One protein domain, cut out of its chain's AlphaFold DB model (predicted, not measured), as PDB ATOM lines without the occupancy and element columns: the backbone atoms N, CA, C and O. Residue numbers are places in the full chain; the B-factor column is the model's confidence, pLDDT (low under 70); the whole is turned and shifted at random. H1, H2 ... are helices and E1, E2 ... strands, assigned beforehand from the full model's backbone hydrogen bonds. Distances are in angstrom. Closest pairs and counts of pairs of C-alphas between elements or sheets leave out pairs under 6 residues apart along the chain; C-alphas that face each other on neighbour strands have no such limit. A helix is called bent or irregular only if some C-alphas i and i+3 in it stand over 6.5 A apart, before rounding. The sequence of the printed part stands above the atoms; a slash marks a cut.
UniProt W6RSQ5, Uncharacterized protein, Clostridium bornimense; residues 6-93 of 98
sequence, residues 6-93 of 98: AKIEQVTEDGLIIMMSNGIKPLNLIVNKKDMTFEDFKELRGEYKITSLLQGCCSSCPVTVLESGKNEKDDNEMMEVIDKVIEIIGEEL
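AT A GLANCE: This is residues 6 to 93 of the 98 residues of an uncharacterized protein of Clostridium bornimense (UniProt W6RSQ5). A strongly twisted sheet of five strands has one long helix, H2, running across one face; no named helix covers the other face. The hairpin of E4 and E5 reaches far to one end of the longest axis, and the short helix H1, packed on the end of H2, lies at the other. The 88 printed residues hold five named strands and two named helices, in the order E1 E2 E3 H1 E4 E5 H2. The sheet runs E1 E2 E3 E4 E5, antiparallel throughout, and the class is mixed, helices and strands. The whole is compact, with a radius of gyration of the C-alphas of 12.9 A and spans of 40 by 28 by 24 A.

IN THESE COORDINATES: E1, residues 6 to 12, begins at C-alpha 6 at (-12.814, 3.331, -5.563). E2 is residues 15 to 21, 19.9 A long, and E3 is residues 26 to 32, 19.6 A long. H1 is residues 38 to 42. E4, residues 47 to 56, is 27.5 A from first to last C-alpha, ending at (-33.517, -7.761, -10.116). E5, residues 59 to 67, is 22.9 A long. H2, residues 72 to 93, is 25.8 A long and ends at C-alpha 93 at (-9.846, 11.859, 0.729). H2 has a kink of 65 degrees near residue 87 and is irregular, with C-alphas 88 and 91 8.4 A apart.

HOW THE PARTS SIT: E1, E2 and E3 form a meander, each strand the antiparallel neighbour of the one before. In the hairpin of E1 and E2, N 7 and O 19 are 2.8 A apart, within hydrogen-bond range. In the hairpin of E2 and E3, N 20 and O 27 are 2.7 A apart. Between E3 and E4, N 28 and O 51 are 2.8 A apart. In the hairpin of E4 and E5, N 65 and O 50 are 2.8 A apart. The edge strands are E1 and E5. With H2 on one face, sheet and helix make two layers. H2 has a height over the sheet of 9.2 A and runs across the strands, at 87 degrees to E1 on the local plane. Its closest C-alphas to E1 are those of Val 85 and Ala 6, 6.2 A apart; to E5, those of Asp 74 and Leu 66, 5.8 A apart. H1 is not on the sheet but touches H2, with the C-alphas of Phe 38 and Leu 93 closest at 6.6 A. Every O i to N i+4 pair is within hydrogen-bond range in H1, and 16 of 18 in H2.

THE WHOLE: The C-alphas farthest apart, those of Glu 39 and Cys 58, are 40.6 A apart. The printed part has no cut, and its links between elements are tight. The mean pLDDT of the printed part is 89.6; residues 55 to 60 are under 70.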
ATOM      1  N   ALA A   6     -12.084   2.476  -6.484       95.94
ATOM      2  CA  ALA A   6     -12.814   3.331  -5.563       95.94
ATOM      3  C   ALA A   6     -12.875   4.746  -6.150       95.94
ATOM      4  O   ALA A   6     -11.985   5.140  -6.903       95.94
ATOM      5  N   LYS A   7     -13.945   5.477  -5.851       96.44
ATOM      6  CA  LYS A   7     -14.132   6.873  -6.238       96.44
ATOM      7  C   LYS A   7     -15.028   7.557  -5.214       96.44
ATOM      8  O   LYS A   7     -16.076   7.016  -4.861       96.44
ATOM      9  N   ILE A   8     -14.654   8.764  -4.803       95.38
ATOM     10  CA  ILE A   8     -15.522   9.632  -4.007       95.38
ATOM     11  C   ILE A   8     -16.728  10.026  -4.871       95.38
ATOM     12  O   ILE A   8     -16.576  10.638  -5.931       95.38
ATOM     13  N   GLU A   9     -17.923   9.624  -4.453       94.44
ATOM     14  CA  GLU A   9     -19.169   9.997  -5.124       94.44
ATOM     15  C   GLU A   9     -19.709  11.303  -4.553       94.44
ATOM     16  O   GLU A   9     -20.057  12.212  -5.307       94.44
ATOM     17  N   GLN A  10     -19.744  11.402  -3.224       93.31
ATOM     18  CA  GLN A  10     -20.308  12.547  -2.532       93.31
ATOM     19  C   GLN A  10     -19.614  12.774  -1.190       93.31
ATOM     20  O   GLN A  10     -19.362  11.830  -0.444       93.31
ATOM     21  N   VAL A  11     -19.360  14.042  -0.870       92.12
ATOM     22  CA  VAL A  11     -18.903  14.495   0.449       92.12
ATOM     23  C   VAL A  11     -19.926  15.505   0.947       92.12
ATOM     24  O   VAL A  11     -20.302  16.421   0.216       92.12
ATOM     25  N   THR A  12     -20.408  15.319   2.167       89.38
ATOM     26  CA  THR A  12     -21.402  16.183   2.810       89.38
ATOM     27  C   THR A  12     -20.966  16.495   4.236       89.38
ATOM     28  O   THR A  12     -20.063  15.854   4.767       89.38
ATOM     29  N   GLU A  13     -21.617  17.463   4.876       86.44
ATOM     30  CA  GLU A  13     -21.346  17.776   6.285       86.44
ATOM     31  C   GLU A  13     -21.673  16.607   7.223       86.44
ATOM     32  O   GLU A  13     -21.041  16.480   8.269       86.44
ATOM     33  N   ASP A  14     -22.620  15.748   6.833       90.25
ATOM     34  CA  ASP A  14     -23.124  14.631   7.636       90.25
ATOM     35  C   ASP A  14     -22.469  13.282   7.294       90.25
ATOM     36  O   ASP A  14     -22.726  12.275   7.962       90.25
ATOM     37  N   GLY A  15     -21.618  13.234   6.266       91.75
ATOM     38  CA  GLY A  15     -21.012  11.982   5.842       91.75
ATOM     39  C   GLY A  15     -20.408  11.966   4.444       91.75
ATOM     40  O   GLY A  15     -20.292  12.982   3.755       91.75
ATOM     41  N   LEU A  16     -20.037  10.762   4.024       94.00
ATOM     42  CA  LEU A  16     -19.257  10.473   2.830       94.00
ATOM     43  C   LEU A  16     -19.819   9.241   2.117       94.00
ATOM     44  O   LEU A  16     -20.101   8.222   2.745       94.00
ATOM     45  N   ILE A  17     -19.940   9.321   0.792       94.56
ATOM     46  CA  ILE A  17     -20.311   8.191  -0.060       94.56
ATOM     47  C   ILE A  17     -19.172   7.920  -1.037       94.56
ATOM     48  O   ILE A  17     -18.755   8.793  -1.804       94.56
ATOM     49  N   ILE A  18     -18.676   6.687  -1.012       95.69
ATOM     50  CA  ILE A  18     -17.621   6.194  -1.895       95.69
ATOM     51  C   ILE A  18     -18.196   5.058  -2.734       95.69
ATOM     52  O   ILE A  18     -18.590   4.012  -2.212       95.69
ATOM     53  N   MET A  19     -18.185   5.236  -4.052       95.19
ATOM     54  CA  MET A  19     -18.449   4.147  -4.983       95.19
ATOM     55  C   MET A  19     -17.209   3.274  -5.105       95.19
ATOM     56  O   MET A  19     -16.109   3.745  -5.394       95.19
ATOM     57  N   MET A  20     -17.394   1.976  -4.943       95.25
ATOM     58  CA  MET A  20     -16.354   0.966  -5.032       95.25
ATOM     59  C   MET A  20     -16.751  -0.124  -6.026       95.25
ATOM     60  O   MET A  20     -17.921  -0.356  -6.324       95.25
ATOM     61  N   SER A  21     -15.761  -0.855  -6.525       92.31
ATOM     62  CA  SER A  21     -15.987  -2.090  -7.267       92.31
ATOM     63  C   SER A  21     -15.071  -3.181  -6.748       92.31
ATOM     64  O   SER A  21     -13.871  -2.964  -6.571       92.31
ATOM     65  N   ASN A  22     -15.627  -4.378  -6.575       88.62
ATOM     66  CA  ASN A  22     -14.861  -5.587  -6.278       88.62
ATOM     67  C   ASN A  22     -14.451  -6.370  -7.543       88.62
ATOM     68  O   ASN A  22     -13.997  -7.508  -7.452       88.62
ATOM     69  N   GLY A  23     -14.639  -5.780  -8.728       86.31
ATOM     70  CA  GLY A  23     -14.362  -6.397 -10.028       86.31
ATOM     71  C   GLY A  23     -15.524  -7.218 -10.589       86.31
ATOM     72  O   GLY A  23     -15.518  -7.530 -11.774       86.31
ATOM     73  N   ILE A  24     -16.534  -7.520  -9.769       84.94
ATOM     74  CA  ILE A  24     -17.745  -8.240 -10.185       84.94
ATOM     75  C   ILE A  24     -18.958  -7.310 -10.124       84.94
ATOM     76  O   ILE A  24     -19.739  -7.242 -11.068       84.94
ATOM     77  N   LYS A  25     -19.127  -6.592  -9.010       84.38
ATOM     78  CA  LYS A  25     -20.286  -5.739  -8.738       84.38
ATOM     79  C   LYS A  25     -19.863  -4.359  -8.229       84.38
ATOM     80  O   LYS A  25     -18.799  -4.237  -7.610       84.38
ATOM     81  N   PRO A  26     -20.685  -3.326  -8.478       89.25
ATOM     82  CA  PRO A  26     -20.570  -2.058  -7.781       89.25
ATOM     83  C   PRO A  26     -21.026  -2.207  -6.324       89.25
ATOM     84  O   PRO A  26     -21.926  -2.992  -5.997       89.25
ATOM     85  N   LEU A  27     -20.373  -1.448  -5.458       93.56
ATOM     86  CA  LEU A  27     -20.602  -1.373  -4.025       93.56
ATOM     87  C   LEU A  27     -20.570   0.097  -3.621       93.56
ATOM     88  O   LEU A  27     -19.771   0.851  -4.161       93.56
ATOM     89  N   ASN A  28     -21.374   0.480  -2.641       94.44
ATOM     90  CA  ASN A  28     -21.350   1.820  -2.073       94.44
ATOM     91  C   ASN A  28     -20.949   1.714  -0.612       94.44
ATOM     92  O   ASN A  28     -21.642   1.059   0.168       94.44
ATOM     93  N   LEU A  29     -19.841   2.349  -0.255       95.06
ATOM     94  CA  LEU A  29     -19.476   2.599   1.127       95.06
ATOM     95  C   LEU A  29     -20.105   3.925   1.544       95.06
ATOM     96  O   LEU A  29     -19.809   4.968   0.969       95.06
ATOM     97  N   ILE A  30     -20.985   3.856   2.530       95.31
ATOM     98  CA  ILE A  30     -21.677   4.988   3.128       95.31
ATOM     99  C   ILE A  30     -21.102   5.157   4.523       95.31
ATOM    100  O   ILE A  30     -21.112   4.211   5.315       95.31
ATOM    101  N   VAL A  31     -20.616   6.355   4.811       95.00
ATOM    102  CA  VAL A  31     -20.098   6.711   6.122       95.00
ATOM    103  C   VAL A  31     -20.892   7.879   6.662       95.00
ATOM    104  O   VAL A  31     -20.862   8.960   6.082       95.00
ATOM    105  N   ASN A  32     -21.589   7.664   7.772       93.94
ATOM    106  CA  ASN A  32     -22.341   8.715   8.443       93.94
ATOM    107  C   ASN A  32     -21.544   9.191   9.652       93.94
ATOM    108  O   ASN A  32     -21.382   8.474  10.646       93.94
ATOM    109  N   LYS A  33     -21.034  10.413   9.547       91.94
ATOM    110  CA  LYS A  33     -20.391  11.136  10.634       91.94
ATOM    111  C   LYS A  33     -20.349  12.610  10.286       91.94
ATOM    112  O   LYS A  33     -19.794  13.002   9.262       91.94
ATOM    113  N   LYS A  34     -20.866  13.413  11.208       91.94
ATOM    114  CA  LYS A  34     -20.786  14.860  11.113       91.94
ATOM    115  C   LYS A  34     -19.344  15.346  11.244       91.94
ATOM    116  O   LYS A  34     -18.628  14.876  12.129       91.94
ATOM    117  N   ASP A  35     -18.964  16.301  10.394       88.31
ATOM    118  CA  ASP A  35     -17.632  16.923  10.373       88.31
ATOM    119  C   ASP A  35     -16.497  15.883  10.317       88.31
ATOM    120  O   ASP A  35     -15.514  15.953  11.052       88.31
ATOM    121  N   MET A  36     -16.660  14.882   9.449       89.38
ATOM    122  CA  MET A  36     -15.694  13.802   9.286       89.38
ATOM    123  C   MET A  36     -14.309  14.315   8.861       89.38
ATOM    124  O   MET A  36     -14.172  15.016   7.856       89.38
ATOM    125  N   THR A  37     -13.281  13.887   9.596       92.88
ATOM    126  CA  THR A  37     -11.868  14.084   9.241       92.88
ATOM    127  C   THR A  37     -11.282  12.839   8.573       92.88
ATOM    128  O   THR A  37     -11.837  11.738   8.669       92.88
ATOM    129  N   PHE A  38     -10.128  12.984   7.917       91.88
ATOM    130  CA  PHE A  38      -9.416  11.837   7.337       91.88
ATOM    131  C   PHE A  38      -9.002  10.800   8.403       91.88
ATOM    132  O   PHE A  38      -9.119   9.592   8.188       91.88
ATOM    133  N   GLU A  39      -8.607  11.264   9.586       92.00
ATOM    134  CA  GLU A  39      -8.230  10.402  10.712       92.00
ATOM    135  C   GLU A  39      -9.427   9.622  11.257       92.00
ATOM    136  O   GLU A  39      -9.317   8.432  11.558       92.00
ATOM    137  N   ASP A  40     -10.600  10.254  11.309       91.69
ATOM    138  CA  ASP A  40     -11.836   9.567  11.672       91.69
ATOM    139  C   ASP A  40     -12.217   8.477  10.669       91.69
ATOM    140  O   ASP A  40     -12.721   7.429  11.080       91.69
ATOM    141  N   PHE A  41     -11.974   8.721   9.375       91.81
ATOM    142  CA  PHE A  41     -12.188   7.736   8.317       91.81
ATOM    143  C   PHE A  41     -11.288   6.511   8.505       91.81
ATOM    144  O   PHE A  41     -11.748   5.370   8.465       91.81
ATOM    145  N   LYS A  42     -10.002   6.752   8.774       89.75
ATOM    146  CA  LYS A  42      -9.003   5.701   8.978       89.75
ATOM    147  C   LYS A  42      -9.263   4.867  10.234       89.75
ATOM    148  O   LYS A  42      -9.042   3.663  10.224       89.75
ATOM    149  N   GLU A  43      -9.722   5.494  11.312       90.19
ATOM    150  CA  GLU A  43      -9.982   4.815  12.587       90.19
ATOM    151  C   GLU A  43     -11.404   4.248  12.714       90.19
ATOM    152  O   GLU A  43     -11.806   3.837  13.802       90.19
ATOM    153  N   LEU A  44     -12.188   4.241  11.630       88.31
ATOM    154  CA  LEU A  44     -13.585   3.791  11.627       88.31
ATOM    155  C   LEU A  44     -14.465   4.486  12.675       88.31
ATOM    156  O   LEU A  44     -15.436   3.923  13.181       88.31
ATOM    157  N   ARG A  45     -14.168   5.746  13.003       88.75
ATOM    158  CA  ARG A  45     -14.977   6.515  13.950       88.75
ATOM    159  C   ARG A  45     -16.212   7.030  13.223       88.75
ATOM    160  O   ARG A  45     -16.102   8.023  12.515       88.75
ATOM    161  N   GLY A  46     -17.365   6.394  13.402       89.19
ATOM    162  CA  GLY A  46     -18.632   6.752  12.749       89.19
ATOM    163  C   GLY A  46     -19.472   5.515  12.441       89.19
ATOM    164  O   GLY A  46     -19.129   4.417  12.873       89.19
ATOM    165  N   GLU A  47     -20.560   5.679  11.690       93.31
ATOM    166  CA  GLU A  47     -21.336   4.540  11.189       93.31
ATOM    167  C   GLU A  47     -20.936   4.220   9.749       93.31
ATOM    168  O   GLU A  47     -21.105   5.054   8.860       93.31
ATOM    169  N   TYR A  48     -20.446   3.003   9.506       94.94
ATOM    170  CA  TYR A  48     -20.002   2.545   8.192       94.94
ATOM    171  C   TYR A  48     -20.924   1.448   7.685       94.94
ATOM    172  O   TYR A  48     -21.164   0.443   8.360       94.94
ATOM    173  N   LYS A  49     -21.415   1.613   6.458       95.31
ATOM    174  CA  LYS A  49     -22.254   0.623   5.784       95.31
ATOM    175  C   LYS A  49     -21.774   0.422   4.365       95.31
ATOM    176  O   LYS A  49     -21.684   1.370   3.594       95.31
ATOM    177  N   ILE A  50     -21.524  -0.826   3.996       93.94
ATOM    178  CA  ILE A  50     -21.284  -1.199   2.605       93.94
ATOM    179  C   ILE A  50     -22.565  -1.805   2.066       93.94
ATOM    180  O   ILE A  50     -23.068  -2.799   2.591       93.94
ATOM    181  N   THR A  51     -23.080  -1.224   0.994       93.00
ATOM    182  CA  THR A  51     -24.279  -1.698   0.310       93.00
ATOM    183  C   THR A  51     -23.943  -2.142  -1.107       93.00
ATOM    184  O   THR A  51     -23.030  -1.623  -1.747       93.00
ATOM    185  N   SER A  52     -24.673  -3.130  -1.612       89.06
ATOM    186  CA  SER A  52     -24.642  -3.518  -3.019       89.06
ATOM    187  C   SER A  52     -26.043  -3.398  -3.590       89.06
ATOM    188  O   SER A  52     -27.016  -3.816  -2.961       89.06
ATOM    189  N   LEU A  53     -26.156  -2.850  -4.793       81.25
ATOM    190  CA  LEU A  53     -27.416  -2.852  -5.519       81.25
ATOM    191  C   LEU A  53     -27.587  -4.214  -6.186       81.25
ATOM    192  O   LEU A  53     -26.897  -4.544  -7.155       81.25
ATOM    193  N   LEU A  54     -28.526  -5.013  -5.682       73.56
ATOM    194  CA  LEU A  54     -28.979  -6.186  -6.414       73.56
ATOM    195  C   LEU A  54     -29.935  -5.713  -7.508       73.56
ATOM    196  O   LEU A  54     -31.043  -5.250  -7.231       73.56
ATOM    197  N   GLN A  55     -29.494  -5.816  -8.761       61.75
ATOM    198  CA  GLN A  55     -30.375  -5.650  -9.910       61.75
ATOM    199  C   GLN A  55     -31.216  -6.920 -10.076       61.75
ATOM    200  O   GLN A  55     -30.739  -7.930 -10.591       61.75
ATOM    201  N   GLY A  56     -32.468  -6.874  -9.618       58.34
ATOM    202  CA  GLY A  56     -33.517  -7.761 -10.116       58.34
ATOM    203  C   GLY A  56     -34.077  -7.209 -11.428       58.34
ATOM    204  O   GLY A  56     -34.021  -6.001 -11.655       58.34
ATOM    205  N   CYS A  57     -34.643  -8.064 -12.286       59.78
ATOM    206  CA  CYS A  57     -35.120  -7.678 -13.624       59.78
ATOM    207  C   CYS A  57     -36.198  -6.569 -13.643       59.78
ATOM    208  O   CYS A  57     -36.504  -6.057 -14.718       59.78
ATOM    209  N   CYS A  58     -36.753  -6.172 -12.487       60.75
ATOM    210  CA  CYS A  58     -37.759  -5.108 -12.378       60.75
ATOM    211  C   CYS A  58     -37.574  -4.147 -11.182       60.75
ATOM    212  O   CYS A  58     -38.391  -3.248 -11.005       60.75
ATOM    213  N   SER A  59     -36.536  -4.305 -10.351       60.25
ATOM    214  CA  SER A  59     -36.329  -3.450  -9.169       60.25
ATOM    215  C   SER A  59     -34.897  -3.540  -8.644       60.25
ATOM    216  O   SER A  59     -34.377  -4.638  -8.430       60.25
ATOM    217  N   SER A  60     -34.275  -2.388  -8.395       68.56
ATOM    218  CA  SER A  60     -33.004  -2.286  -7.679       68.56
ATOM    219  C   SER A  60     -33.266  -2.215  -6.177       68.56
ATOM    220  O   SER A  60     -33.841  -1.235  -5.708       68.56
ATOM    221  N   CYS A  61     -32.843  -3.234  -5.428       76.19
ATOM    222  CA  CYS A  61     -32.911  -3.219  -3.967       76.19
ATOM    223  C   CYS A  61     -31.488  -3.106  -3.391       76.19
ATOM    224  O   CYS A  61     -30.649  -3.960  -3.706       76.19
ATOM    225  N   PRO A  62     -31.179  -2.066  -2.594       82.31
ATOM    226  CA  PRO A  62     -29.915  -1.998  -1.879       82.31
ATOM    227  C   PRO A  62     -29.893  -3.056  -0.775       82.31
ATOM    228  O   PRO A  62     -30.800  -3.135   0.051       82.31
ATOM    229  N   VAL A  63     -28.840  -3.865  -0.756       88.62
ATOM    230  CA  VAL A  63     -28.598  -4.863   0.288       88.62
ATOM    231  C   VAL A  63     -27.339  -4.485   1.046       88.62
ATOM    232  O   VAL A  63     -26.280  -4.309   0.440       88.62
ATOM    233  N   THR A  64     -27.448  -4.375   2.369       90.69
ATOM    234  CA  THR A  64     -26.297  -4.187   3.256       90.69
ATOM    235  C   THR A  64     -25.461  -5.459   3.278       90.69
ATOM    236  O   THR A  64     -25.957  -6.535   3.608       90.69
ATOM    237  N   VAL A  65     -24.193  -5.323   2.906       90.50
ATOM    238  CA  VAL A  65     -23.212  -6.409   2.858       90.50
ATOM    239  C   VAL A  65     -22.363  -6.419   4.123       90.50
ATOM    240  O   VAL A  65     -22.135  -7.488   4.675       90.50
ATOM    241  N   LEU A  66     -21.933  -5.241   4.583       92.50
ATOM    242  CA  LEU A  66     -21.159  -5.059   5.811       92.50
ATOM    243  C   LEU A  66     -21.680  -3.842   6.571       92.50
ATOM    244  O   LEU A  66     -22.074  -2.845   5.960       92.50
ATOM    245  N   GLU A  67     -21.672  -3.932   7.893       93.38
ATOM    246  CA  GLU A  67     -22.134  -2.885   8.801       93.38
ATOM    247  C   GLU A  67     -21.246  -2.877  10.044       93.38
ATOM    248  O   GLU A  67     -21.114  -3.902  10.714       93.38
ATOM    249  N   SER A  68     -20.634  -1.728  10.334       91.19
ATOM    250  CA  SER A  68     -19.762  -1.574  11.502       91.19
ATOM    251  C   SER A  68     -20.538  -1.734  12.811       91.19
ATOM    252  O   SER A  68     -21.647  -1.211  12.939       91.19
ATOM    253  N   GLY A  69     -19.945  -2.397  13.800       89.50
ATOM    254  CA  GLY A  69     -20.509  -2.630  15.129       89.50
ATOM    255  C   GLY A  69     -21.533  -3.765  15.189       89.50
ATOM    256  O   GLY A  69     -22.100  -4.021  16.252       89.50
ATOM    257  N   LYS A  70     -21.791  -4.460  14.071       90.31
ATOM    258  CA  LYS A  70     -22.733  -5.587  14.028       90.31
ATOM    259  C   LYS A  70     -22.129  -6.864  14.605       90.31
ATOM    260  O   LYS A  70     -22.804  -7.586  15.337       90.31
ATOM    261  N   ASN A  71     -20.896  -7.183  14.223       92.75
ATOM    262  CA  ASN A  71     -20.108  -8.280  14.773       92.75
ATOM    263  C   ASN A  71     -18.621  -8.090  14.423       92.75
ATOM    264  O   ASN A  71     -18.289  -7.447  13.434       92.75
ATOM    265  N   GLU A  72     -17.742  -8.724  15.200       91.88
ATOM    266  CA  GLU A  72     -16.283  -8.584  15.069       91.88
ATOM    267  C   GLU A  72     -15.748  -8.994  13.688       91.88
ATOM    268  O   GLU A  72     -14.783  -8.423  13.185       91.88
ATOM    269  N   LYS A  73     -16.378  -9.977  13.037       91.56
ATOM    270  CA  LYS A  73     -15.968 -10.412  11.700       91.56
ATOM    271  C   LYS A  73     -16.249  -9.326  10.659       91.56
ATOM    272  O   LYS A  73     -15.379  -9.057   9.835       91.56
ATOM    273  N   ASP A  74     -17.433  -8.720  10.704       91.62
ATOM    274  CA  ASP A  74     -17.811  -7.632   9.801       91.62
ATOM    275  C   ASP A  74     -16.910  -6.409  10.026       91.62
ATOM    276  O   ASP A  74     -16.497  -5.777   9.057       91.62
ATOM    277  N   ASP A  75     -16.541  -6.121  11.278       90.69
ATOM    278  CA  ASP A  75     -15.638  -5.017  11.628       90.69
ATOM    279  C   ASP A  75     -14.220  -5.235  11.088       90.69
ATOM    280  O   ASP A  75     -13.638  -4.337  10.476       90.69
ATOM    281  N   ASN A  76     -13.682  -6.447  11.241       92.88
ATOM    282  CA  ASN A  76     -12.389  -6.823  10.667       92.88
ATOM    283  C   ASN A  76     -12.401  -6.723   9.137       92.88
ATOM    284  O   ASN A  76     -11.469  -6.187   8.538       92.88
ATOM    285  N   GLU A  77     -13.475  -7.179   8.491       93.69
ATOM    286  CA  GLU A  77     -13.594  -7.072   7.038       93.69
ATOM    287  C   GLU A  77     -13.773  -5.616   6.570       93.69
ATOM    288  O   GLU A  77     -13.246  -5.238   5.521       93.69
ATOM    289  N   MET A  78     -14.471  -4.777   7.344       94.31
ATOM    290  CA  MET A  78     -14.595  -3.341   7.083       94.31
ATOM    291  C   MET A  78     -13.229  -2.647   7.136       94.31
ATOM    292  O   MET A  78     -12.921  -1.870   6.234       94.31
ATOM    293  N   MET A  79     -12.393  -2.960   8.135       93.19
ATOM    294  CA  MET A  79     -11.028  -2.425   8.239       93.19
ATOM    295  C   MET A  79     -10.206  -2.733   6.982       93.19
ATOM    296  O   MET A  79      -9.633  -1.823   6.387       93.19
ATOM    297  N   GLU A  80     -10.226  -3.983   6.505       94.25
ATOM    298  CA  GLU A  80      -9.521  -4.366   5.274       94.25
ATOM    299  C   GLU A  80     -10.008  -3.586   4.044       94.25
ATOM    300  O   GLU A  80      -9.216  -3.205   3.176       94.25
ATOM    301  N   VAL A  81     -11.323  -3.363   3.937       94.50
ATOM    302  CA  VAL A  81     -11.902  -2.586   2.835       94.50
ATOM    303  C   VAL A  81     -11.432  -1.137   2.902       94.50
ATOM    304  O   VAL A  81     -11.054  -0.574   1.877       94.50
ATOM    305  N   ILE A  82     -11.426  -0.547   4.093       94.44
ATOM    306  CA  ILE A  82     -11.063   0.853   4.307       94.44
ATOM    307  C   ILE A  82      -9.581   1.082   4.025       94.44
ATOM    308  O   ILE A  82      -9.254   2.015   3.291       94.44
ATOM    309  N   ASP A  83      -8.700   0.181   4.463       94.62
ATOM    310  CA  ASP A  83      -7.278   0.214   4.105       94.62
ATOM    311  C   ASP A  83      -7.080   0.215   2.583       94.62
ATOM    312  O   ASP A  83      -6.289   0.994   2.044       94.62
ATOM    313  N   LYS A  84      -7.852  -0.605   1.856       95.19
ATOM    314  CA  LYS A  84      -7.809  -0.633   0.388       95.19
ATOM    315  C   LYS A  84      -8.382   0.615  -0.261       95.19
ATOM    316  O   LYS A  84      -7.871   1.046  -1.290       95.19
ATOM    317  N   VAL A  85      -9.419   1.212   0.311       95.44
ATOM    318  CA  VAL A  85      -9.945   2.491  -0.173       95.44
ATOM    319  C   VAL A  85      -8.903   3.596   0.006       95.44
ATOM    320  O   VAL A  85      -8.671   4.354  -0.933       95.44
ATOM    321  N   ILE A  86      -8.221   3.648   1.153       95.25
ATOM    322  CA  ILE A  86      -7.142   4.611   1.414       95.25
ATOM    323  C   ILE A  86      -5.970   4.401   0.446       95.25
ATOM    324  O   ILE A  86      -5.417   5.374  -0.056       95.25
ATOM    325  N   GLU A  87      -5.610   3.156   0.134       95.50
ATOM    326  CA  GLU A  87      -4.566   2.857  -0.857       95.50
ATOM    327  C   GLU A  87      -4.909   3.410  -2.254       95.50
ATOM    328  O   GLU A  87      -4.020   3.871  -2.966       95.50
ATOM    329  N   ILE A  88      -6.190   3.385  -2.646       95.81
ATOM    330  CA  ILE A  88      -6.634   3.784  -3.992       95.81
ATOM    331  C   ILE A  88      -6.908   5.292  -4.093       95.81
ATOM    332  O   ILE A  88      -6.522   5.903  -5.084       95.81
ATOM    333  N   ILE A  89      -7.595   5.885  -3.109       95.75
ATOM    334  CA  ILE A  89      -8.082   7.281  -3.151       95.75
ATOM    335  C   ILE A  89      -7.716   8.101  -1.902       95.75
ATOM    336  O   ILE A  89      -8.324   9.134  -1.630       95.75
ATOM    337  N   GLY A  90      -6.734   7.665  -1.108       92.94
ATOM    338  CA  GLY A  90      -6.381   8.314   0.159       92.94
ATOM    339  C   GLY A  90      -5.935   9.771   0.024       92.94
ATOM    340  O   GLY A  90      -6.263  10.584   0.883       92.94
ATOM    341  N   GLU A  91      -5.227  10.128  -1.051       93.62
ATOM    342  CA  GLU A  91      -4.826  11.520  -1.302       93.62
ATOM    343  C   GLU A  91      -6.031  12.421  -1.590       93.62
ATOM    344  O   GLU A  91      -6.128  13.514  -1.037       93.62
ATOM    345  N   GLU A  92      -6.988  11.944  -2.390       93.38
ATOM    346  CA  GLU A  92      -8.234  12.665  -2.668       93.38
ATOM    347  C   GLU A  92      -9.058  12.843  -1.387       93.38
ATOM    348  O   GLU A  92      -9.544  13.938  -1.108       93.38
ATOM    349  N   LEU A  93      -9.152  11.795  -0.558       92.06
ATOM    350  CA  LEU A  93      -9.846  11.859   0.729       92.06
ATOM    351  C   LEU A  93      -9.228  12.903   1.666       92.06
ATOM    352  O   LEU A  93      -9.970  13.644   2.300       92.06
TER     353      LEU A  93